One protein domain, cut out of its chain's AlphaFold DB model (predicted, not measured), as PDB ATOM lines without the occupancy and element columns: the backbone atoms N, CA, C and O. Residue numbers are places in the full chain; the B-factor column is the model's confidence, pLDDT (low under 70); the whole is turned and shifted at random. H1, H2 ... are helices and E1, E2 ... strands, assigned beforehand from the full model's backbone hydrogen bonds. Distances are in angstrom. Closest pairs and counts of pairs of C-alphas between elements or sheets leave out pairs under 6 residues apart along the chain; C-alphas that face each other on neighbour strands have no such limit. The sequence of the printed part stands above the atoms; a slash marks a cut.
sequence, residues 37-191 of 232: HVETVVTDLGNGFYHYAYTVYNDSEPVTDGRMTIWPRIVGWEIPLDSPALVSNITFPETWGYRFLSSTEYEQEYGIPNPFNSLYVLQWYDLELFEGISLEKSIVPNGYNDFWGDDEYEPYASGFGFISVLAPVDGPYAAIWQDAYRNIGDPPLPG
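AT A GLANCE: This is residues 37 to 191 of the 232 residues of the protein "VPDSG-CTERM sorting domain-containing protein" of Limisphaera ngatamarikiensis (UniProt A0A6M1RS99). Two strongly twisted four-stranded sheets are partly face to face as a sandwich, their strands crossed at 36 degrees, with the hairpin of E1 and E2 reaching toward one end of the long axis and the loop of residues 59 to 72 toward the other. Two short helices, H1 and H2, pack on the sheet of E5, E6, E3 and E8; H3 is far from the middle, on neither sheet. The 155 printed residues hold eight strands and three helices in the order E1 E2 E3 E4 E5 H1 E6 H2 H3 E7 E8, a mixed class. The sheets run E1 - E2 - E7 - E4 and E5 - E6 - E3 - E8, both antiparallel. The whole is compact, with a radius of gyration of the C-alphas of 16.1 A, yet elongated, spanning 55 by 32 by 29 A.

IN THESE COORDINATES: Find C-alpha 37 at (17.062, 2.662, 42.708); from there E1, residues 37 to 46, runs 28.1 A. E2, residues 49 to 58, runs 29.4 A, and E3, residues 73 to 81, 24.5 A. Next come E4, residues 87 to 91; E5, residues 96 to 102, 20.0 A long; and H1, residues 103 to 110. E6, residues 120 to 126, is 19.3 A long; H2 is residues 127 to 131 and H3 residues 144 to 148. E7, residues 156 to 164, runs 23.8 A, and E8, residues 174 to 178, ends at C-alpha 178 at (32.733, 1.129, 46.934).

HOW THE PARTS SIT: Begin with the hairpin of E1 and E2, where N 41 and O 53 are 2.8 A apart, within hydrogen-bond range. Across E2 and E7 look at N 54 and O 160, 2.8 A; across E7 and E4, at N 91 and O 161, 2.8 A. In the other sheet, look at N 99 and O 123 of E5 and E6, 2.9 A; N 79 and O 122 of E3 and E6, 3.0 A; and N 176 and O 76 of E8 and E3, 2.8 A. Between the sheets, the closest C-alphas of E2 and E3 are those of Asn 58 and Ile 74, 7.0 A apart. H1 stands up from its sheet at 54 degrees, over E5, at a height over the sheet of 6.5 A. H2 is on the same sheet, and its closest C-alpha pair with E5 is that of Leu 127 and Trp 96, 5.4 A apart. In H1, H2 and H3 every O i to N i+4 pair is within hydrogen-bond range.

THE WHOLE: The two C-alphas farthest apart are those of Asn 47 and Gly 66, 57.3 A. The printed part has no cut; the links E2 to E3 and H2 to H3 are long. Mean pLDDT of the printed part is 81.5, with residues 127 to 136, 167 to 172 and 182 to 191 under 70.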
ATOM      1  N   HIS A  37      18.044   2.256  43.694       87.56
ATOM      2  CA  HIS A  37      17.062   2.662  42.708       87.56
ATOM      3  C   HIS A  37      17.249   4.122  42.302       87.56
ATOM      4  O   HIS A  37      17.894   4.912  42.995       87.56
ATOM      5  N   VAL A  38      16.685   4.474  41.147       87.50
ATOM      6  CA  VAL A  38      16.683   5.841  40.629       87.50
ATOM      7  C   VAL A  38      15.250   6.288  40.397       87.50
ATOM      8  O   VAL A  38      14.503   5.666  39.640       87.50
ATOM      9  N   GLU A  39      14.874   7.400  41.015       88.69
ATOM     10  CA  GLU A  39      13.653   8.114  40.664       88.69
ATOM     11  C   GLU A  39      13.950   9.082  39.522       88.69
ATOM     12  O   GLU A  39      14.900   9.863  39.590       88.69
ATOM     13  N   THR A  40      13.122   9.045  38.478       87.75
ATOM     14  CA  THR A  40      13.276   9.897  37.295       87.75
ATOM     15  C   THR A  40      12.071  10.813  37.137       87.75
ATOM     16  O   THR A  40      10.925  10.364  37.127       87.75
ATOM     17  N   VAL A  41      12.328  12.104  36.944       89.06
ATOM     18  CA  VAL A  41      11.324  13.097  36.558       89.06
ATOM     19  C   VAL A  41      11.677  13.637  35.182       89.06
ATOM     20  O   VAL A  41      12.750  14.205  34.988       89.06
ATOM     21  N   VAL A  42      10.751  13.500  34.230       88.81
ATOM     22  CA  VAL A  42      10.914  14.037  32.875       88.81
ATOM     23  C   VAL A  42       9.963  15.206  32.655       88.81
ATOM     24  O   VAL A  42       8.747  15.067  32.776       88.81
ATOM     25  N   THR A  43      10.520  16.369  32.324       90.00
ATOM     26  CA  THR A  43       9.762  17.591  32.029       90.00
ATOM     27  C   THR A  43       9.887  17.938  30.550       90.00
ATOM     28  O   THR A  43      10.994  18.140  30.056       90.00
ATOM     29  N   ASP A  44       8.760  18.049  29.844       90.00
ATOM     30  CA  ASP A  44       8.725  18.586  28.478       90.00
ATOM     31  C   ASP A  44       9.001  20.099  28.508       90.00
ATOM     32  O   ASP A  44       8.272  20.871  29.136       90.00
ATOM     33  N   LEU A  45      10.076  20.520  27.843       89.19
ATOM     34  CA  LEU A  45      10.470  21.925  27.713       89.19
ATOM     35  C   LEU A  45       9.879  22.587  26.456       89.19
ATOM     36  O   LEU A  45      10.112  23.773  26.201       89.19
ATOM     37  N   GLY A  46       9.124  21.832  25.661       85.81
ATOM     38  CA  GLY A  46       8.644  22.206  24.343       85.81
ATOM     39  C   GLY A  46       9.706  22.031  23.255       85.81
ATOM     40  O   GLY A  46      10.889  21.808  23.508       85.81
ATOM     41  N   ASN A  47       9.276  22.150  21.995       85.00
ATOM     42  CA  ASN A  47      10.135  22.048  20.803       85.00
ATOM     43  C   ASN A  47      10.929  20.729  20.687       85.00
ATOM     44  O   ASN A  47      11.957  20.697  20.014       85.00
ATOM     45  N   GLY A  48      10.448  19.652  21.317       83.38
ATOM     46  CA  GLY A  48      11.097  18.341  21.286       83.38
ATOM     47  C   GLY A  48      12.274  18.193  22.251       83.38
ATOM     48  O   GLY A  48      13.093  17.307  22.038       83.38
ATOM     49  N   PHE A  49      12.374  19.041  23.279       85.25
ATOM     50  CA  PHE A  49      13.382  18.923  24.333       85.25
ATOM     51  C   PHE A  49      12.757  18.462  25.646       85.25
ATOM     52  O   PHE A  49      11.730  18.985  26.073       85.25
ATOM     53  N   TYR A  50      13.435  17.542  26.319       86.94
ATOM     54  CA  TYR A  50      13.011  16.959  27.582       86.94
ATOM     55  C   TYR A  50      14.124  17.123  28.611       86.94
ATOM     56  O   TYR A  50      15.279  16.790  28.341       86.94
ATOM     57  N   HIS A  51      13.784  17.656  29.779       90.62
ATOM     58  CA  HIS A  51      14.678  17.707  30.929       90.62
ATOM     59  C   HIS A  51      14.466  16.465  31.786       90.62
ATOM     60  O   HIS A  51      13.362  16.254  32.288       90.62
ATOM     61  N   TYR A  52      15.522  15.680  31.950       90.38
ATOM     62  CA  TYR A  52      15.579  14.528  32.832       90.38
ATOM     63  C   TYR A  52      16.258  14.952  34.128       90.38
ATOM     64  O   TYR A  52      17.378  15.461  34.090       90.38
ATOM     65  N   ALA A  53      15.584  14.741  35.251       92.00
ATOM     66  CA  ALA A  53      16.127  14.931  36.586       92.00
ATOM     67  C   ALA A  53      16.048  13.611  37.353       92.00
ATOM     68  O   ALA A  53      15.016  12.937  37.314       92.00
ATOM     69  N   TYR A  54      17.127  13.267  38.046       91.69
ATOM     70  CA  TYR A  54      17.285  12.006  38.747       91.69
ATOM     71  C   TYR A  54      17.579  12.223  40.228       91.69
ATOM     72  O   TYR A  54      18.347  13.114  40.614       91.69
ATOM     73  N   THR A  55      17.003  11.342  41.036       93.06
ATOM     74  CA  THR A  55      17.376  11.129  42.432       93.06
ATOM     75  C   THR A  55      17.850   9.691  42.568       93.06
ATOM     76  O   THR A  55      17.128   8.769  42.193       93.06
ATOM     77  N   VAL A  56      19.067   9.502  43.069       91.88
ATOM     78  CA  VAL A  56      19.704   8.186  43.202       91.88
ATOM     79  C   VAL A  56      19.702   7.793  44.669       91.88
ATOM     80  O   VAL A  56      20.224   8.534  45.501       91.88
ATOM     81  N   TYR A  57      19.133   6.630  44.969       92.12
ATOM     82  CA  TYR A  57      18.995   6.094  46.317       92.12
ATOM     83  C   TYR A  57      19.918   4.896  46.525       92.12
ATOM     84  O   TYR A  57      20.088   4.059  45.635       92.12
ATOM     85  N   ASN A  58      20.478   4.800  47.726       92.69
ATOM     86  CA  ASN A  58      21.163   3.620  48.219       92.69
ATOM     87  C   ASN A  58      20.246   2.887  49.208       92.69
ATOM     88  O   ASN A  58      20.101   3.292  50.360       92.69
ATOM     89  N   ASP A  59      19.636   1.799  48.741       88.69
ATOM     90  CA  ASP A  59      18.721   0.957  49.522       88.69
ATOM     91  C   ASP A  59      19.444  -0.208  50.209       88.69
ATOM     92  O   ASP A  59      18.806  -1.145  50.692       88.69
ATOM     93  N   SER A  60      20.777  -0.217  50.173       87.69
ATOM     94  CA  SER A  60      21.556  -1.276  50.809       87.69
ATOM     95  C   SER A  60      21.361  -1.231  52.323       87.69
ATOM     96  O   SER A  60      21.101  -0.180  52.896       87.69
ATOM     97  N   GLU A  61      21.552  -2.363  52.987       88.12
ATOM     98  CA  GLU A  61      21.601  -2.432  54.448       88.12
ATOM     99  C   GLU A  61      23.055  -2.651  54.897       88.12
ATOM    100  O   GLU A  61      23.820  -3.324  54.193       88.12
ATOM    101  N   PRO A  62      23.479  -2.113  56.056       87.56
ATOM    102  CA  PRO A  62      24.797  -2.408  56.600       87.56
ATOM    103  C   PRO A  62      24.938  -3.901  56.911       87.56
ATOM    104  O   PRO A  62      24.077  -4.513  57.546       87.56
ATOM    105  N   VAL A  63      26.069  -4.492  56.523       85.00
ATOM    106  CA  VAL A  63      26.362  -5.911  56.768       85.00
ATOM    107  C   VAL A  63      27.473  -6.035  57.798       85.00
ATOM    108  O   VAL A  63      28.579  -5.541  57.597       85.00
ATOM    109  N   THR A  64      27.207  -6.729  58.903       81.75
ATOM    110  CA  THR A  64      28.228  -7.024  59.916       81.75
ATOM    111  C   THR A  64      28.783  -8.432  59.718       81.75
ATOM    112  O   THR A  64      28.051  -9.413  59.826       81.75
ATOM    113  N   ASP A  65      30.093  -8.551  59.502       72.88
ATOM    114  CA  ASP A  65      30.791  -9.841  59.337       72.88
ATOM    115  C   ASP A  65      31.303 -10.433  60.672       72.88
ATOM    116  O   ASP A  65      32.065 -11.401  60.714       72.88
ATOM    117  N   GLY A  66      30.892  -9.828  61.792       73.25
ATOM    118  CA  GLY A  66      31.333 -10.148  63.152       73.25
ATOM    119  C   GLY A  66      32.625  -9.444  63.582       73.25
ATOM    120  O   GLY A  66      32.976  -9.515  64.761       73.25
ATOM    121  N   ARG A  67      33.325  -8.753  62.671       76.94
ATOM    122  CA  ARG A  67      34.554  -7.987  62.948       76.94
ATOM    123  C   ARG A  67      34.425  -6.516  62.583       76.94
ATOM    124  O   ARG A  67      34.979  -5.677  63.288       76.94
ATOM    125  N   MET A  68      33.703  -6.211  61.515       83.12
ATOM    126  CA  MET A  68      33.412  -4.859  61.063       83.12
ATOM    127  C   MET A  68      31.976  -4.755  60.550       83.12
ATOM    128  O   MET A  68      31.376  -5.742  60.121       83.12
ATOM    129  N   THR A  69      31.433  -3.541  60.597       86.31
ATOM    130  CA  THR A  69      30.202  -3.196  59.886       86.31
ATOM    131  C   THR A  69      30.590  -2.597  58.547       86.31
ATOM    132  O   THR A  69      31.336  -1.621  58.490       86.31
ATOM    133  N   ILE A  70      30.101  -3.211  57.479       86.44
ATOM    134  CA  ILE A  70      30.397  -2.860  56.102       86.44
ATOM    135  C   ILE A  70      29.212  -2.098  55.545       86.44
ATOM    136  O   ILE A  70      28.070  -2.545  55.641       86.44
ATOM    137  N   TRP A  71      29.517  -0.958  54.943       89.31
ATOM    138  CA  TRP A  71      28.545  -0.037  54.390       89.31
ATOM    139  C   TRP A  71      28.806   0.104  52.892       89.31
ATOM    140  O   TRP A  71      29.838   0.666  52.522       89.31
ATOM    141  N   PRO A  72      27.935  -0.428  52.020       86.69
ATOM    142  CA  PRO A  72      28.048  -0.214  50.583       86.69
ATOM    143  C   PRO A  72      27.789   1.245  50.237       86.69
ATOM    144  O   PRO A  72      26.734   1.769  50.575       86.69
ATOM    145  N   ARG A  73      28.725   1.898  49.552       87.19
ATOM    146  CA  ARG A  73      28.631   3.312  49.162       87.19
ATOM    147  C   ARG A  73      28.513   3.402  47.644       87.19
ATOM    148  O   ARG A  73      29.216   2.681  46.933       87.19
ATOM    149  N   ILE A  74      27.647   4.278  47.143       87.94
ATOM    150  CA  ILE A  74      27.593   4.624  45.719       87.94
ATOM    151  C   ILE A  74      28.495   5.838  45.509       87.94
ATOM    152  O   ILE A  74      28.248   6.904  46.071       87.94
ATOM    153  N   VAL A  75      29.525   5.657  44.689       85.69
ATOM    154  CA  VAL A  75      30.553   6.670  44.367       85.69
ATOM    155  C   VAL A  75      30.478   7.149  42.916       85.69
ATOM    156  O   VAL A  75      31.255   7.978  42.452       85.69
ATOM    157  N   GLY A  76      29.554   6.568  42.161       86.88
ATOM    158  CA  GLY A  76      29.322   6.882  40.767       86.88
ATOM    159  C   GLY A  76      28.027   6.246  40.293       86.88
ATOM    160  O   GLY A  76      27.554   5.280  40.893       86.88
ATOM    161  N   TRP A  77      27.450   6.754  39.216       87.19
ATOM    162  CA  TRP A  77      26.365   6.071  38.525       87.19
ATOM    163  C   TRP A  77      26.307   6.469  37.050       87.19
ATOM    164  O   TRP A  77      26.828   7.504  36.635       87.19
ATOM    165  N   GLU A  78      25.717   5.593  36.248       87.56
ATOM    166  CA  GLU A  78      25.918   5.555  34.805       87.56
ATOM    167  C   GLU A  78      24.618   5.299  34.055       87.56
ATOM    168  O   GLU A  78      23.783   4.507  34.498       87.56
ATOM    169  N   ILE A  79      24.499   5.907  32.873       86.38
ATOM    170  CA  ILE A  79      23.440   5.626  31.897       86.38
ATOM    171  C   ILE A  79      24.022   5.425  30.490       86.38
ATOM    172  O   ILE A  79      25.035   6.049  30.142       86.38
ATOM    173  N   PRO A  80      23.382   4.607  29.633       85.62
ATOM    174  CA  PRO A  80      23.818   4.443  28.254       85.62
ATOM    175  C   PRO A  80      23.468   5.644  27.383       85.62
ATOM    176  O   PRO A  80      22.394   6.232  27.501       85.62
ATOM    177  N   LEU A  81      24.343   5.935  26.422       81.12
ATOM    178  CA  LEU A  81      24.115   6.907  25.362       81.12
ATOM    179  C   LEU A  81      24.573   6.372  24.002       81.12
ATOM    180  O   LEU A  81      25.601   5.703  23.877       81.12
ATOM    181  N   ASP A  82      23.854   6.762  22.952       79.88
ATOM    182  CA  ASP A  82      24.291   6.531  21.569       79.88
ATOM    183  C   ASP A  82      25.311   7.586  21.119       79.88
ATOM    184  O   ASP A  82      26.180   7.321  20.290       79.88
ATOM    185  N   SER A  83      25.218   8.803  21.663       82.88
ATOM    186  CA  SER A  83      26.142   9.898  21.383       82.88
ATOM    187  C   SER A  83      26.098  10.949  22.499       82.88
ATOM    188  O   SER A  83      25.001  11.321  22.924       82.88
ATOM    189  N   PRO A  84      27.247  11.525  22.908       86.44
ATOM    190  CA  PRO A  84      27.285  12.659  23.835       86.44
ATOM    191  C   PRO A  84      26.523  13.888  23.320       86.44
ATOM    192  O   PRO A  84      26.038  14.691  24.107       86.44
ATOM    193  N   ALA A  85      26.370  14.032  21.999       83.75
ATOM    194  CA  ALA A  85      25.676  15.165  21.382       83.75
ATOM    195  C   ALA A  85      24.153  15.172  21.632       83.75
ATOM    196  O   ALA A  85      23.485  16.163  21.341       83.75
ATOM    197  N   LEU A  86      23.593  14.070  22.140       82.88
ATOM    198  CA  LEU A  86      22.165  13.937  22.438       82.88
ATOM    199  C   LEU A  86      21.775  14.517  23.795       82.88
ATOM    200  O   LEU A  86      20.581  14.603  24.088       82.88
ATOM    201  N   VAL A  87      22.756  14.899  24.612       87.94
ATOM    202  CA  VAL A  87      22.543  15.455  25.943       87.94
ATOM    203  C   VAL A  87      23.241  16.807  26.076       87.94
ATOM    204  O   VAL A  87      24.256  17.088  25.445       87.94
ATOM    205  N   SER A  88      22.665  17.681  26.887       91.19
ATOM    206  CA  SER A  88      23.177  19.024  27.161       91.19
ATOM    207  C   SER A  88      22.735  19.470  28.548       91.19
ATOM    208  O   SER A  88      21.875  18.827  29.144       91.19
ATOM    209  N   ASN A  89      23.295  20.572  29.061       93.19
ATOM    210  CA  ASN A  89      22.945  21.120  30.378       93.19
ATOM    211  C   ASN A  89      22.946  20.042  31.473       93.19
ATOM    212  O   ASN A  89      21.961  19.873  32.191       93.19
ATOM    213  N   ILE A  90      24.036  19.274  31.534       94.88
ATOM    214  CA  ILE A  90      24.201  18.222  32.532       94.88
ATOM    215  C   ILE A  90      24.309  18.881  33.907       94.88
ATOM    216  O   ILE A  90      25.046  19.850  34.083       94.88
ATOM    217  N   THR A  91      23.535  18.369  34.853       95.31
ATOM    218  CA  THR A  91      23.470  18.827  36.242       95.31
ATOM    219  C   THR A  91      23.912  17.706  37.169       95.31
ATOM    220  O   THR A  91      23.846  16.526  36.805       95.31
ATOM    221  N   PHE A  92      24.444  18.092  38.326       93.31
ATOM    222  CA  PHE A  92      24.954  17.208  39.366       93.31
ATOM    223  C   PHE A  92      25.049  17.975  40.705       93.31
ATOM    224  O   PHE A  92      25.105  19.211  40.689       93.31
ATOM    225  N   PRO A  93      25.036  17.278  41.858       90.62
ATOM    226  CA  PRO A  93      25.318  17.866  43.172       90.62
ATOM    227  C   PRO A  93      26.716  18.498  43.247       90.62
ATOM    228  O   PRO A  93      27.616  18.081  42.534       90.62
ATOM    229  N   GLU A  94      26.932  19.452  44.158       82.38
ATOM    230  CA  GLU A  94      28.178  20.244  44.250       82.38
ATOM    231  C   GLU A  94      29.467  19.412  44.383       82.38
ATOM    232  O   GLU A  94      30.513  19.820  43.888       82.38
ATOM    233  N   THR A  95      29.386  18.248  45.025       85.12
ATOM    234  CA  THR A  95      30.535  17.371  45.305       85.12
ATOM    235  C   THR A  95      30.769  16.322  44.212       85.12
ATOM    236  O   THR A  95      31.675  15.510  44.320       85.12
ATOM    237  N   TRP A  96      29.951  16.329  43.159       89.06
ATOM    238  CA  TRP A  96      29.997  15.358  42.070       89.06
ATOM    239  C   TRP A  96      30.495  15.995  40.774       89.06
ATOM    240  O   TRP A  96      30.503  17.211  40.602       89.06
ATOM    241  N   GLY A  97      30.891  15.145  39.839       89.75
ATOM    242  CA  GLY A  97      31.297  15.483  38.485       89.75
ATOM    243  C   GLY A  97      30.545  14.654  37.460       89.75
ATOM    244  O   GLY A  97      29.707  13.811  37.793       89.75
ATOM    245  N   TYR A  98      30.856  14.889  36.188       92.38
ATOM    246  CA  TYR A  98      30.385  14.036  35.108       92.38
ATOM    247  C   TYR A  98      31.416  13.925  33.992       92.38
ATOM    248  O   TYR A  98      32.198  14.842  33.740       92.38
ATOM    249  N   ARG A  99      31.365  12.811  33.267       90.88
ATOM    250  CA  ARG A  99      32.137  12.606  32.041       90.88
ATOM    251  C   ARG A  99      31.408  11.685  31.081       90.88
ATOM    252  O   ARG A  99      30.486  10.961  31.452       90.88
ATOM    253  N   PHE A 100      31.862  11.709  29.837       90.81
ATOM    254  CA  PHE A 100      31.482  10.722  28.840       90.81
ATOM    255  C   PHE A 100      32.615   9.729  28.660       90.81
ATOM    256  O   PHE A 100      33.762  10.137  28.502       90.81
ATOM    257  N   LEU A 101      32.271   8.449  28.619       87.94
ATOM    258  CA  LEU A 101      33.188   7.382  28.248       87.94
ATOM    259  C   LEU A 101      32.650   6.724  26.983       87.94
ATOM    260  O   LEU A 101      31.495   6.296  26.947       87.94
ATOM    261  N   SER A 102      33.451   6.644  25.926       89.38
ATOM    262  CA  SER A 102      33.164   5.710  24.835       89.38
ATOM    263  C   SER A 102      33.263   4.271  25.341       89.38
ATOM    264  O   SER A 102      33.954   3.995  26.322       89.38
ATOM    265  N   SER A 103      32.632   3.321  24.646       82.75
ATOM    266  CA  SER A 103      32.748   1.900  25.006       82.75
ATOM    267  C   SER A 103      34.204   1.422  25.088       82.75
ATOM    268  O   SER A 103      34.509   0.545  25.890       82.75
ATOM    269  N   THR A 104      35.098   1.991  24.273       87.81
ATOM    270  CA  THR A 104      36.531   1.674  24.295       87.81
ATOM    271  C   THR A 104      37.222   2.259  25.526       87.81
ATOM    272  O   THR A 104      38.018   1.568  26.153       87.81
ATOM    273  N   GLU A 105      36.937   3.516  25.876       87.62
ATOM    274  CA  GLU A 105      37.491   4.153  27.082       87.62
ATOM    275  C   GLU A 105      37.001   3.445  28.349       87.62
ATOM    276  O   GLU A 105      37.794   3.194  29.250       87.62
ATOM    277  N   TYR A 106      35.731   3.029  28.373       84.38
ATOM    278  CA  TYR A 106      35.156   2.249  29.467       84.38
ATOM    279  C   TYR A 106      35.926   0.947  29.710       84.38
ATOM    280  O   TYR A 106      36.311   0.644  30.837       84.38
ATOM    281  N   GLU A 107      36.195   0.183  28.648       82.56
ATOM    282  CA  GLU A 107      36.932  -1.077  28.758       82.56
ATOM    283  C   GLU A 107      38.396  -0.868  29.148       82.56
ATOM    284  O   GLU A 107      38.952  -1.666  29.901       82.56
ATOM    285  N   GLN A 108      39.020   0.218  28.691       83.94
ATOM    286  CA  GLN A 108      40.375   0.574  29.110       83.94
ATOM    287  C   GLN A 108      40.451   0.927  30.597       83.94
ATOM    288  O   GLN A 108      41.446   0.602  31.241       83.94
ATOM    289  N   GLU A 109      39.421   1.581  31.128       81.31
ATOM    290  CA  GLU A 109      39.390   2.035  32.513       81.31
ATOM    291  C   GLU A 109      38.991   0.925  33.493       81.31
ATOM    292  O   GLU A 109      39.675   0.715  34.493       81.31
ATOM    293  N   TYR A 110      37.928   0.178  33.187       75.50
ATOM    294  CA  TYR A 110      37.373  -0.852  34.077       75.50
ATOM    295  C   TYR A 110      37.850  -2.274  33.754       75.50
ATOM    296  O   TYR A 110      37.518  -3.222  34.465       75.50
ATOM    297  N   GLY A 111      38.596  -2.463  32.660       76.06
ATOM    298  CA  GLY A 111      39.087  -3.775  32.224       76.06
ATOM    299  C   GLY A 111      37.991  -4.736  31.748       76.06
ATOM    300  O   GLY A 111      38.262  -5.928  31.585       76.06
ATOM    301  N   ILE A 112      36.762  -4.246  31.548       73.38
ATOM    302  CA  ILE A 112      35.615  -5.033  31.090       73.38
ATOM    303  C   ILE A 112      34.779  -4.289  30.039       73.38
ATOM    304  O   ILE A 112      34.746  -3.058  30.037       73.38
ATOM    305  N   PRO A 113      34.048  -5.009  29.172       78.38
ATOM    306  CA  PRO A 113      33.156  -4.374  28.210       78.38
ATOM    307  C   PRO A 113      32.069  -3.533  28.888       78.38
ATOM    308  O   PRO A 113      31.570  -3.896  29.955       78.38
ATOM    309  N   ASN A 114      31.651  -2.461  28.211       76.56
ATOM    310  CA  ASN A 114      30.511  -1.638  28.614       76.56
ATOM    311  C   ASN A 114      29.271  -2.521  28.901       76.56
ATOM    312  O   ASN A 114      28.771  -3.174  27.973       76.56
ATOM    313  N   PRO A 115      28.732  -2.518  30.139       72.81
ATOM    314  CA  PRO A 115      27.628  -3.395  30.537       72.81
ATOM    315  C   PRO A 115      26.313  -3.076  29.819       72.81
ATOM    316  O   PRO A 115      25.432  -3.932  29.743       72.81
ATOM    317  N   PHE A 116      26.174  -1.872  29.259       76.62
ATOM    318  CA  PHE A 116      24.983  -1.466  28.522       76.62
ATOM    319  C   PHE A 116      25.023  -1.837  27.039       76.62
ATOM    320  O   PHE A 116      24.007  -1.713  26.358       76.62
ATOM    321  N   ASN A 117      26.178  -2.263  26.512       77.50
ATOM    322  CA  ASN A 117      26.387  -2.455  25.073       77.50
ATOM    323  C   ASN A 117      26.026  -1.204  24.231       77.50
ATOM    324  O   ASN A 117      25.562  -1.310  23.093       77.50
ATOM    325  N   SER A 118      26.200  -0.012  24.808       79.12
ATOM    326  CA  SER A 118      26.003   1.286  24.157       79.12
ATOM    327  C   SER A 118      27.318   1.823  23.579       79.12
ATOM    328  O   SER A 118      28.409   1.373  23.937       79.12
ATOM    329  N   LEU A 119      27.236   2.811  22.680       82.38
ATOM    330  CA  LEU A 119      28.433   3.451  22.116       82.38
ATOM    331  C   LEU A 119      29.163   4.321  23.146       82.38
ATOM    332  O   LEU A 119      30.393   4.390  23.134       82.38
ATOM    333  N   TYR A 120      28.397   4.959  24.030       86.31
ATOM    334  CA  TYR A 120      28.883   5.833  25.085       86.31
ATOM    335  C   TYR A 120      28.143   5.577  26.398       86.31
ATOM    336  O   TYR A 120      27.037   5.031  26.423       86.31
ATOM    337  N   VAL A 121      28.752   6.023  27.488       87.12
ATOM    338  CA  VAL A 121      28.179   6.084  28.830       87.12
ATOM    339  C   VAL A 121      28.301   7.525  29.316       87.12
ATOM    340  O   VAL A 121      29.369   8.127  29.186       87.12
ATOM    341  N   LEU A 122      27.213   8.089  29.843       90.88
ATOM    342  CA  LEU A 122      27.296   9.267  30.707       90.88
ATOM    343  C   LEU A 122      27.436   8.762  32.133       90.88
ATOM    344  O   LEU A 122      26.569   8.040  32.622       90.88
ATOM    345  N   GLN A 123      28.535   9.144  32.765       89.56
ATOM    346  CA  GLN A 123      28.837   8.798  34.137       89.56
ATOM    347  C   GLN A 123      28.834  10.064  34.981       89.56
ATOM    348  O   GLN A 123      29.518  11.031  34.639       89.56
ATOM    349  N   TRP A 124      28.114  10.022  36.096       91.69
ATOM    350  CA  TRP A 124      28.329  10.913  37.228       91.69
ATOM    351  C   TRP A 124      29.211  10.208  38.252       91.69
ATOM    352  O   TRP A 124      29.049   9.008  38.476       91.69
ATOM    353  N   TYR A 125      30.142  10.931  38.858       84.50
ATOM    354  CA  TYR A 125      31.121  10.361  39.783       84.50
ATOM    355  C   TYR A 125      31.518  11.353  40.877       84.50
ATOM    356  O   TYR A 125      31.317  12.555  40.718       84.50
ATOM    357  N   ASP A 126      32.076  10.840  41.969       71.12
ATOM    358  CA  ASP A 126      32.629  11.623  43.084       71.12
ATOM    359  C   ASP A 126      33.990  12.268  42.690       71.12
ATOM    360  O   ASP A 126      34.880  11.583  42.172       71.12
ATOM    361  N   LEU A 127      34.111  13.592  42.879       59.94
ATOM    362  CA  LEU A 127      35.289  14.475  42.692       59.94
ATOM    363  C   LEU A 127      36.671  13.846  42.997       59.94
ATOM    364  O   LEU A 127      37.429  13.469  42.114       59.94
ATOM    365  N   GLU A 128      37.081  13.853  44.255       57.34
ATOM    366  CA  GLU A 128      38.255  13.260  44.904       57.34
ATOM    367  C   GLU A 128      38.618  11.877  44.426       57.34
ATOM    368  O   GLU A 128      39.797  11.613  44.191       57.34
ATOM    369  N   LEU A 129      37.642  11.004  44.261       55.94
ATOM    370  CA  LEU A 129      37.910   9.625  43.922       55.94
ATOM    371  C   LEU A 129      38.472   9.469  42.501       55.94
ATOM    372  O   LEU A 129      39.259   8.550  42.258       55.94
ATOM    373  N   PHE A 130      38.146  10.394  41.593       58.03
ATOM    374  CA  PHE A 130      38.653  10.406  40.215       58.03
ATOM    375  C   PHE A 130      39.609  11.580  39.905       58.03
ATOM    376  O   PHE A 130      40.440  11.470  39.002       58.03
ATOM    377  N   GLU A 131      39.547  12.679  40.661       56.62
ATOM    378  CA  GLU A 131      40.270  13.943  40.424       56.62
ATOM    379  C   GLU A 131      41.040  14.477  41.653       56.62
ATOM    380  O   GLU A 131      41.816  15.427  41.524       56.62
ATOM    381  N   GLY A 132      40.893  13.875  42.839       53.88
ATOM    382  CA  GLY A 132      41.647  14.239  44.054       53.88
ATOM    383  C   GLY A 132      41.228  15.549  44.751       53.88
ATOM    384  O   GLY A 132      42.031  16.130  45.482       53.88
ATOM    385  N   ILE A 133      40.008  16.047  44.516       53.28
ATOM    386  CA  ILE A 133      39.441  17.274  45.095       53.28
ATOM    387  C   ILE A 133      38.692  16.983  46.414       53.28
ATOM    388  O   ILE A 133      37.627  16.398  46.394       53.28
ATOM    389  N   SER A 134      39.208  17.464  47.552       49.72
ATOM    390  CA  SER A 134      38.734  17.155  48.923       49.72
ATOM    391  C   SER A 134      37.417  17.842  49.348       49.72
ATOM    392  O   SER A 134      37.412  18.694  50.239       49.72
ATOM    393  N   LEU A 135      36.301  17.513  48.694       51.91
ATOM    394  CA  LEU A 135      34.949  17.971  49.066       51.91
ATOM    395  C   LEU A 135      33.885  16.854  48.975       51.91
ATOM    396  O   LEU A 135      32.701  17.169  48.982       51.91
ATOM    397  N   GLU A 136      34.276  15.583  48.881       63.66
ATOM    398  CA  GLU A 136      33.388  14.474  48.480       63.66
ATOM    399  C   GLU A 136      32.220  14.225  49.407       63.66
ATOM    400  O   GLU A 136      32.331  14.321  50.631       63.66
ATOM    401  N   LYS A 137      31.147  13.736  48.790       81.38
ATOM    402  CA  LYS A 137      30.088  13.021  49.489       81.38
ATOM    403  C   LYS A 137      29.610  11.880  48.603       81.38
ATOM    404  O   LYS A 137      29.078  12.121  47.516       81.38
ATOM    405  N   SER A 138      29.715  10.660  49.102       87.94
ATOM    406  CA  SER A 138      29.148   9.468  48.481       87.94
ATOM    407  C   SER A 138      27.683   9.290  48.900       87.94
ATOM    408  O   SER A 138      27.222   9.880  49.877       87.94
ATOM    409  N   ILE A 139      26.930   8.459  48.173       91.69
ATOM    410  CA  ILE A 139      25.560   8.099  48.572       91.69
ATOM    411  C   ILE A 139      25.614   6.838  49.431       91.69
ATOM    412  O   ILE A 139      25.992   5.760  48.957       91.69
ATOM    413  N   VAL A 140      25.241   6.962  50.697       93.06
ATOM    414  CA  VAL A 140      25.393   5.915  51.715       93.06
ATOM    415  C   VAL A 140      24.037   5.405  52.217       93.06
ATOM    416  O   VAL A 140      23.036   6.089  52.030       93.06
ATOM    417  N   PRO A 141      23.964   4.217  52.839       92.69
ATOM    418  CA  PRO A 141      22.735   3.707  53.440       92.69
ATOM    419  C   PRO A 141      22.278   4.502  54.663       92.69
ATOM    420  O   PRO A 141      23.084   5.156  55.326       92.69
ATOM    421  N   ASN A 142      21.006   4.336  55.037       94.88
ATOM    422  CA  ASN A 142      20.472   4.879  56.289       94.88
ATOM    423  C   ASN A 142      21.269   4.392  57.517       94.88
ATOM    424  O   ASN A 142      21.550   3.204  57.662       94.88
ATOM    425  N   GLY A 143      21.559   5.301  58.442       93.25
ATOM    426  CA  GLY A 143      22.325   5.093  59.665       93.25
ATOM    427  C   GLY A 143      23.839   5.272  59.520       93.25
ATOM    428  O   GLY A 143      24.533   5.166  60.532       93.25
ATOM    429  N   TYR A 144      24.368   5.530  58.318       94.06
ATOM    430  CA  TYR A 144      25.812   5.670  58.103       94.06
ATOM    431  C   TYR A 144      26.381   6.887  58.840       94.06
ATOM    432  O   TYR A 144      27.341   6.746  59.604       94.06
ATOM    433  N   ASN A 145      25.778   8.065  58.649       94.31
ATOM    434  CA  ASN A 145      26.256   9.313  59.241       94.31
ATOM    435  C   ASN A 145      26.189   9.255  60.768       94.31
ATOM    436  O   ASN A 145      27.138   9.644  61.444       94.31
ATOM    437  N   ASP A 146      25.119   8.684  61.321       94.69
ATOM    438  CA  ASP A 146      24.982   8.478  62.766       94.69
ATOM    439  C   ASP A 146      26.035   7.500  63.320       94.69
ATOM    440  O   ASP A 146      26.510   7.669  64.447       94.69
ATOM    441  N   PHE A 147      26.409   6.470  62.551       91.88
ATOM    442  CA  PHE A 147      27.390   5.468  62.969       91.88
ATOM    443  C   PHE A 147      28.823   6.016  62.970       91.88
ATOM    444  O   PHE A 147      29.573   5.752  63.915       91.88
ATOM    445  N   TRP A 148      29.210   6.759  61.929       89.88
ATOM    446  CA  TRP A 148      30.580   7.258  61.751       89.88
ATOM    447  C   TRP A 148      30.799   8.693  62.246       89.88
ATOM    448  O   TRP A 148      31.932   9.063  62.553       89.88
ATOM    449  N   GLY A 149      29.731   9.474  62.414       90.50
ATOM    450  CA  GLY A 149      29.814  10.911  62.686       90.50
ATOM    451  C   GLY A 149      30.189  11.740  61.453       90.50
ATOM    452  O   GLY A 149      30.762  12.819  61.612       90.50
ATOM    453  N   ASP A 150      29.884  11.224  60.260       90.19
ATOM    454  CA  ASP A 150      30.167  11.844  58.961       90.19
ATOM    455  C   ASP A 150      28.961  12.662  58.447       90.19
ATOM    456  O   ASP A 150      27.916  12.746  59.095       90.19
ATOM    457  N   ASP A 151      29.115  13.302  57.287       90.69
ATOM    458  CA  ASP A 151      28.078  14.109  56.626       90.69
ATOM    459  C   ASP A 151      27.967  13.731  55.137       90.69
ATOM    460  O   ASP A 151      28.183  14.549  54.247       90.69
ATOM    461  N   GLU A 152      27.668  12.466  54.860       91.56
ATOM    462  CA  GLU A 152      27.462  11.918  53.513       91.56
ATOM    463  C   GLU A 152      26.039  12.177  52.988       91.56
ATOM    464  O   GLU A 152      25.137  12.557  53.744       91.56
ATOM    465  N   TYR A 153      25.792  11.922  51.695       92.94
ATOM    466  CA  TYR A 153      24.424  11.904  51.170       92.94
ATOM    467  C   TYR A 153      23.685  10.650  51.654       92.94
ATOM    468  O   TYR A 153      23.941   9.545  51.175       92.94
ATOM    469  N   GLU A 154      22.739  10.822  52.577       94.38
ATOM    470  CA  GLU A 154      22.019   9.719  53.217       94.38
ATOM    471  C   GLU A 154      20.483   9.860  53.096       94.38
ATOM    472  O   GLU A 154      19.939  10.897  53.489       94.38
ATOM    473  N   PRO A 155      19.745   8.840  52.600       94.38
ATOM    474  CA  PRO A 155      20.210   7.673  51.843       94.38
ATOM    475  C   PRO A 155      20.329   7.944  50.330       94.38
ATOM    476  O   PRO A 155      20.437   7.013  49.531       94.38
ATOM    477  N   TYR A 156      20.200   9.206  49.909       95.00
ATOM    478  CA  TYR A 156      20.076   9.577  48.502       95.00
ATOM    479  C   TYR A 156      20.767  10.897  48.172       95.00
ATOM    480  O   TYR A 156      20.903  11.779  49.021       95.00
ATOM    481  N   ALA A 157      21.114  11.063  46.896       94.06
ATOM    482  CA  ALA A 157      21.510  12.344  46.322       94.06
ATOM    483  C   ALA A 157      20.597  12.718  45.147       94.06
ATOM    484  O   ALA A 157      20.126  11.865  44.393       94.06
ATOM    485  N   SER A 158      20.341  14.017  44.996       94.50
ATOM    486  CA  SER A 158      19.483  14.580  43.946       94.50
ATOM    487  C   SER A 158      20.191  15.721  43.225       94.50
ATOM    488  O   SER A 158      21.161  16.274  43.735       94.50
ATOM    489  N   GLY A 159      19.679  16.104  42.057       92.94
ATOM    490  CA  GLY A 159      20.265  17.174  41.244       92.94
ATOM    491  C   GLY A 159      21.110  16.662  40.086       92.94
ATOM    492  O   GLY A 159      21.706  17.466  39.377       92.94
ATOM    493  N   PHE A 160      21.128  15.348  39.859       94.12
ATOM    494  CA  PHE A 160      21.631  14.784  38.617       94.12
ATOM    495  C   PHE A 160      20.609  14.980  37.502       94.12
ATOM    496  O   PHE A 160      19.407  14.833  37.719       94.12
ATOM    497  N   GLY A 161      21.064  15.261  36.287       92.88
ATOM    498  CA  GLY A 161      20.139  15.449  35.179       92.88
ATOM    499  C   GLY A 161      20.792  15.938  33.907       92.88
ATOM    500  O   GLY A 161      21.984  16.233  33.877       92.88
ATOM    501  N   PHE A 162      20.002  16.029  32.845       93.50
ATOM    502  CA  PHE A 162      20.398  16.598  31.560       93.50
ATOM    503  C   PHE A 162      19.168  16.949  30.722       93.50
ATOM    504  O   PHE A 162      18.052  16.498  30.975       93.50
ATOM    505  N   ILE A 163      19.374  17.734  29.672       90.31
ATOM    506  CA  ILE A 163      18.381  17.990  28.630       90.31
ATOM    507  C   ILE A 163      18.715  17.148  27.404       90.31
ATOM    508  O   ILE A 163      19.848  17.191  26.921       90.31
ATOM    509  N   SER A 164      17.722  16.441  26.863       86.88
ATOM    510  CA  SER A 164      17.851  15.660  25.634       86.88
ATOM    511  C   SER A 164      16.741  15.952  24.630       86.88
ATOM    512  O   SER A 164      15.650  16.397  24.982       86.88
ATOM    513  N   VAL A 165      17.037  15.684  23.359       80.31
ATOM    514  CA  VAL A 165      16.059  15.656  22.258       80.31
ATOM    515  C   VAL A 165      15.333  14.312  22.146       80.31
ATOM    516  O   VAL A 165      14.413  14.160  21.343       80.31
ATOM    517  N   LEU A 166      15.767  13.312  22.916       73.12
ATOM    518  CA  LEU A 166      15.132  12.004  22.956       73.12
ATOM    519  C   LEU A 166      13.894  12.057  23.852       73.12
ATOM    520  O   LEU A 166      13.949  12.543  24.985       73.12
ATOM    521  N   ALA A 167      12.783  11.545  23.318       62.38
ATOM    522  CA  ALA A 167      11.526  11.406  24.044       62.38
ATOM    523  C   ALA A 167      11.705  10.564  25.325       62.38
ATOM    524  O   ALA A 167      12.620   9.743  25.352       62.38
ATOM    525  N   PRO A 168      10.846  10.737  26.349       60.16
ATOM    526  CA  PRO A 168      10.962  10.060  27.642       60.16
ATOM    527  C   PRO A 168      11.048   8.543  27.468       60.16
ATOM    528  O   PRO A 168      10.099   7.927  26.978       60.16
ATOM    529  N   VAL A 169      12.163   7.942  27.876       61.28
ATOM    530  CA  VAL A 169      12.298   6.487  28.006       61.28
ATOM    531  C   VAL A 169      12.878   6.189  29.382       61.28
ATOM    532  O   VAL A 169      13.864   6.815  29.772       61.28
ATOM    533  N   ASP A 170      12.294   5.226  30.094       57.38
ATOM    534  CA  ASP A 170      12.940   4.622  31.260       57.38
ATOM    535  C   ASP A 170      14.155   3.832  30.755       57.38
ATOM    536  O   ASP A 170      14.026   2.763  30.150       57.38
ATOM    537  N   GLY A 171      15.338   4.427  30.897       59.69
ATOM    538  CA  GLY A 171      16.605   3.829  30.494       59.69
ATOM    539  C   GLY A 171      17.195   2.961  31.609       59.69
ATOM    540  O   GLY A 171      16.934   3.215  32.785       59.69
ATOM    541  N   PRO A 172      18.007   1.944  31.277       69.44
ATOM    542  CA  PRO A 172      18.767   1.238  32.297       69.44
ATOM    543  C   PRO A 172      19.817   2.179  32.903       69.44
ATOM    544  O   PRO A 172      20.325   3.078  32.231       69.44
ATOM    545  N   TYR A 173      20.174   1.935  34.157       77.38
ATOM    546  CA  TYR A 173      21.274   2.602  34.846       77.38
ATOM    547  C   TYR A 173      22.142   1.567  35.561       77.38
ATOM    548  O   TYR A 173      21.740   0.414  35.718       77.38
ATOM    549  N   ALA A 174      23.335   1.969  35.984       79.06
ATOM    550  CA  ALA A 174      24.197   1.168  36.845       79.06
ATOM    551  C   ALA A 174      24.857   2.062  37.895       79.06
ATOM    552  O   ALA A 174      25.276   3.174  37.590       79.06
ATOM    553  N   ALA A 175      24.948   1.575  39.130       81.56
ATOM    554  CA  ALA A 175      25.678   2.245  40.202       81.56
ATOM    555  C   ALA A 175      27.110   1.699  40.295       81.56
ATOM    556  O   ALA A 175      27.346   0.497  40.143       81.56
ATOM    557  N   ILE A 176      28.057   2.586  40.585       80.12
ATOM    558  CA  ILE A 176      29.453   2.273  40.876       80.12
ATOM    559  C   ILE A 176      29.597   2.210  42.391       80.12
ATOM    560  O   ILE A 176      29.327   3.178  43.102       80.12
ATOM    561  N   TRP A 177      30.013   1.043  42.870       81.88
ATOM    562  CA  TRP A 177      30.026   0.707  44.287       81.88
ATOM    563  C   TRP A 177      31.434   0.720  44.865       81.88
ATOM    564  O   TRP A 177      32.355   0.172  44.256       81.88
ATOM    565  N   GLN A 178      31.555   1.242  46.084       79.12
ATOM    566  CA  GLN A 178      32.733   1.129  46.934       79.12
ATOM    567  C   GLN A 178      32.339   0.547  48.298       79.12
ATOM    568  O   GLN A 178      31.340   0.951  48.892       79.12
ATOM    569  N   ASP A 179      33.131  -0.393  48.807       79.56
ATOM    570  CA  ASP A 179      33.006  -0.948  50.157       79.56
ATOM    571  C   ASP A 179      34.329  -1.600  50.597       79.56
ATOM    572  O   ASP A 179      35.335  -1.526  49.899       79.56
ATOM    573  N   ALA A 180      34.346  -2.260  51.759       73.44
ATOM    574  CA  ALA A 180      35.550  -2.898  52.298       73.44
ATOM    575  C   ALA A 180      36.184  -3.960  51.368       73.44
ATOM    576  O   ALA A 180      37.365  -4.269  51.525       73.44
ATOM    577  N   TYR A 181      35.427  -4.511  50.412       72.25
ATOM    578  CA  TYR A 181      35.902  -5.504  49.444       72.25
ATOM    579  C   TYR A 181      35.875  -5.015  47.995       72.25
ATOM    580  O   TYR A 181      36.291  -5.767  47.112       72.25
ATOM    581  N   ARG A 182      35.381  -3.798  47.735       69.56
ATOM    582  CA  ARG A 182      35.332  -3.217  46.392       69.56
ATOM    583  C   ARG A 182      35.909  -1.816  46.346       69.56
ATOM    584  O   ARG A 182      35.488  -0.928  47.083       69.56
ATOM    585  N   ASN A 183      36.820  -1.624  45.407       66.56
ATOM    586  CA  ASN A 183      37.438  -0.350  45.095       66.56
ATOM    587  C   ASN A 183      36.935   0.198  43.760       66.56
ATOM    588  O   ASN A 183      36.274  -0.466  42.960       66.56
ATOM    589  N   ILE A 184      37.306   1.442  43.511       60.16
ATOM    590  CA  ILE A 184      37.057   2.122  42.248       60.16
ATOM    591  C   ILE A 184      37.912   1.487  41.164       60.16
ATOM    592  O   ILE A 184      39.093   1.212  41.375       60.16
ATOM    593  N   GLY A 185      37.292   1.230  40.015       52.66
ATOM    594  CA  GLY A 185      37.896   0.460  38.931       52.66
ATOM    595  C   GLY A 185      37.572  -1.033  38.987       52.66
ATOM    596  O   GLY A 185      37.773  -1.718  37.987       52.66
ATOM    597  N   ASP A 186      37.008  -1.546  40.091       56.19
ATOM    598  CA  ASP A 186      36.497  -2.914  40.083       56.19
ATOM    599  C   ASP A 186      35.346  -3.023  39.074       56.19
ATOM    600  O   ASP A 186      34.433  -2.186  39.093       56.19
ATOM    601  N   PRO A 187      35.316  -4.074  38.235       54.66
ATOM    602  CA  PRO A 187      34.276  -4.252  37.232       54.66
ATOM    603  C   PRO A 187      32.880  -4.166  37.855       54.66
ATOM    604  O   PRO A 187      32.678  -4.815  38.892       54.66
ATOM    605  N   PRO A 188      31.914  -3.413  37.292       55.72
ATOM    606  CA  PRO A 188      30.536  -3.414  37.776       55.72
ATOM    607  C   PRO A 188      30.028  -4.848  37.964       55.72
ATOM    608  O   PRO A 188      30.328  -5.750  37.177       55.72
ATOM    609  N   LEU A 189      29.308  -5.081  39.062       51.56
ATOM    610  CA  LEU A 189      28.842  -6.422  39.402       51.56
ATOM    611  C   LEU A 189      27.877  -6.937  38.322       51.56
ATOM    612  O   LEU A 189      26.984  -6.193  37.907       51.56
ATOM    613  N   PRO A 190      27.964  -8.216  37.909       39.19
ATOM    614  CA  PRO A 190      26.930  -8.821  37.080       39.19
ATOM    615  C   PRO A 190      25.602  -8.803  37.851       39.19
ATOM    616  O   PRO A 190      25.448  -9.493  38.854       39.19
ATOM    617  N   GLY A 191      24.658  -7.970  37.407       37.84
ATOM    618  CA  GLY A 191      23.372  -7.756  38.081       37.84
ATOM    619  C   GLY A 191      23.372  -6.691  39.186       37.84
ATOM    620  O   GLY A 191      22.314  -6.433  39.752       37.84
TER     621      GLY A 191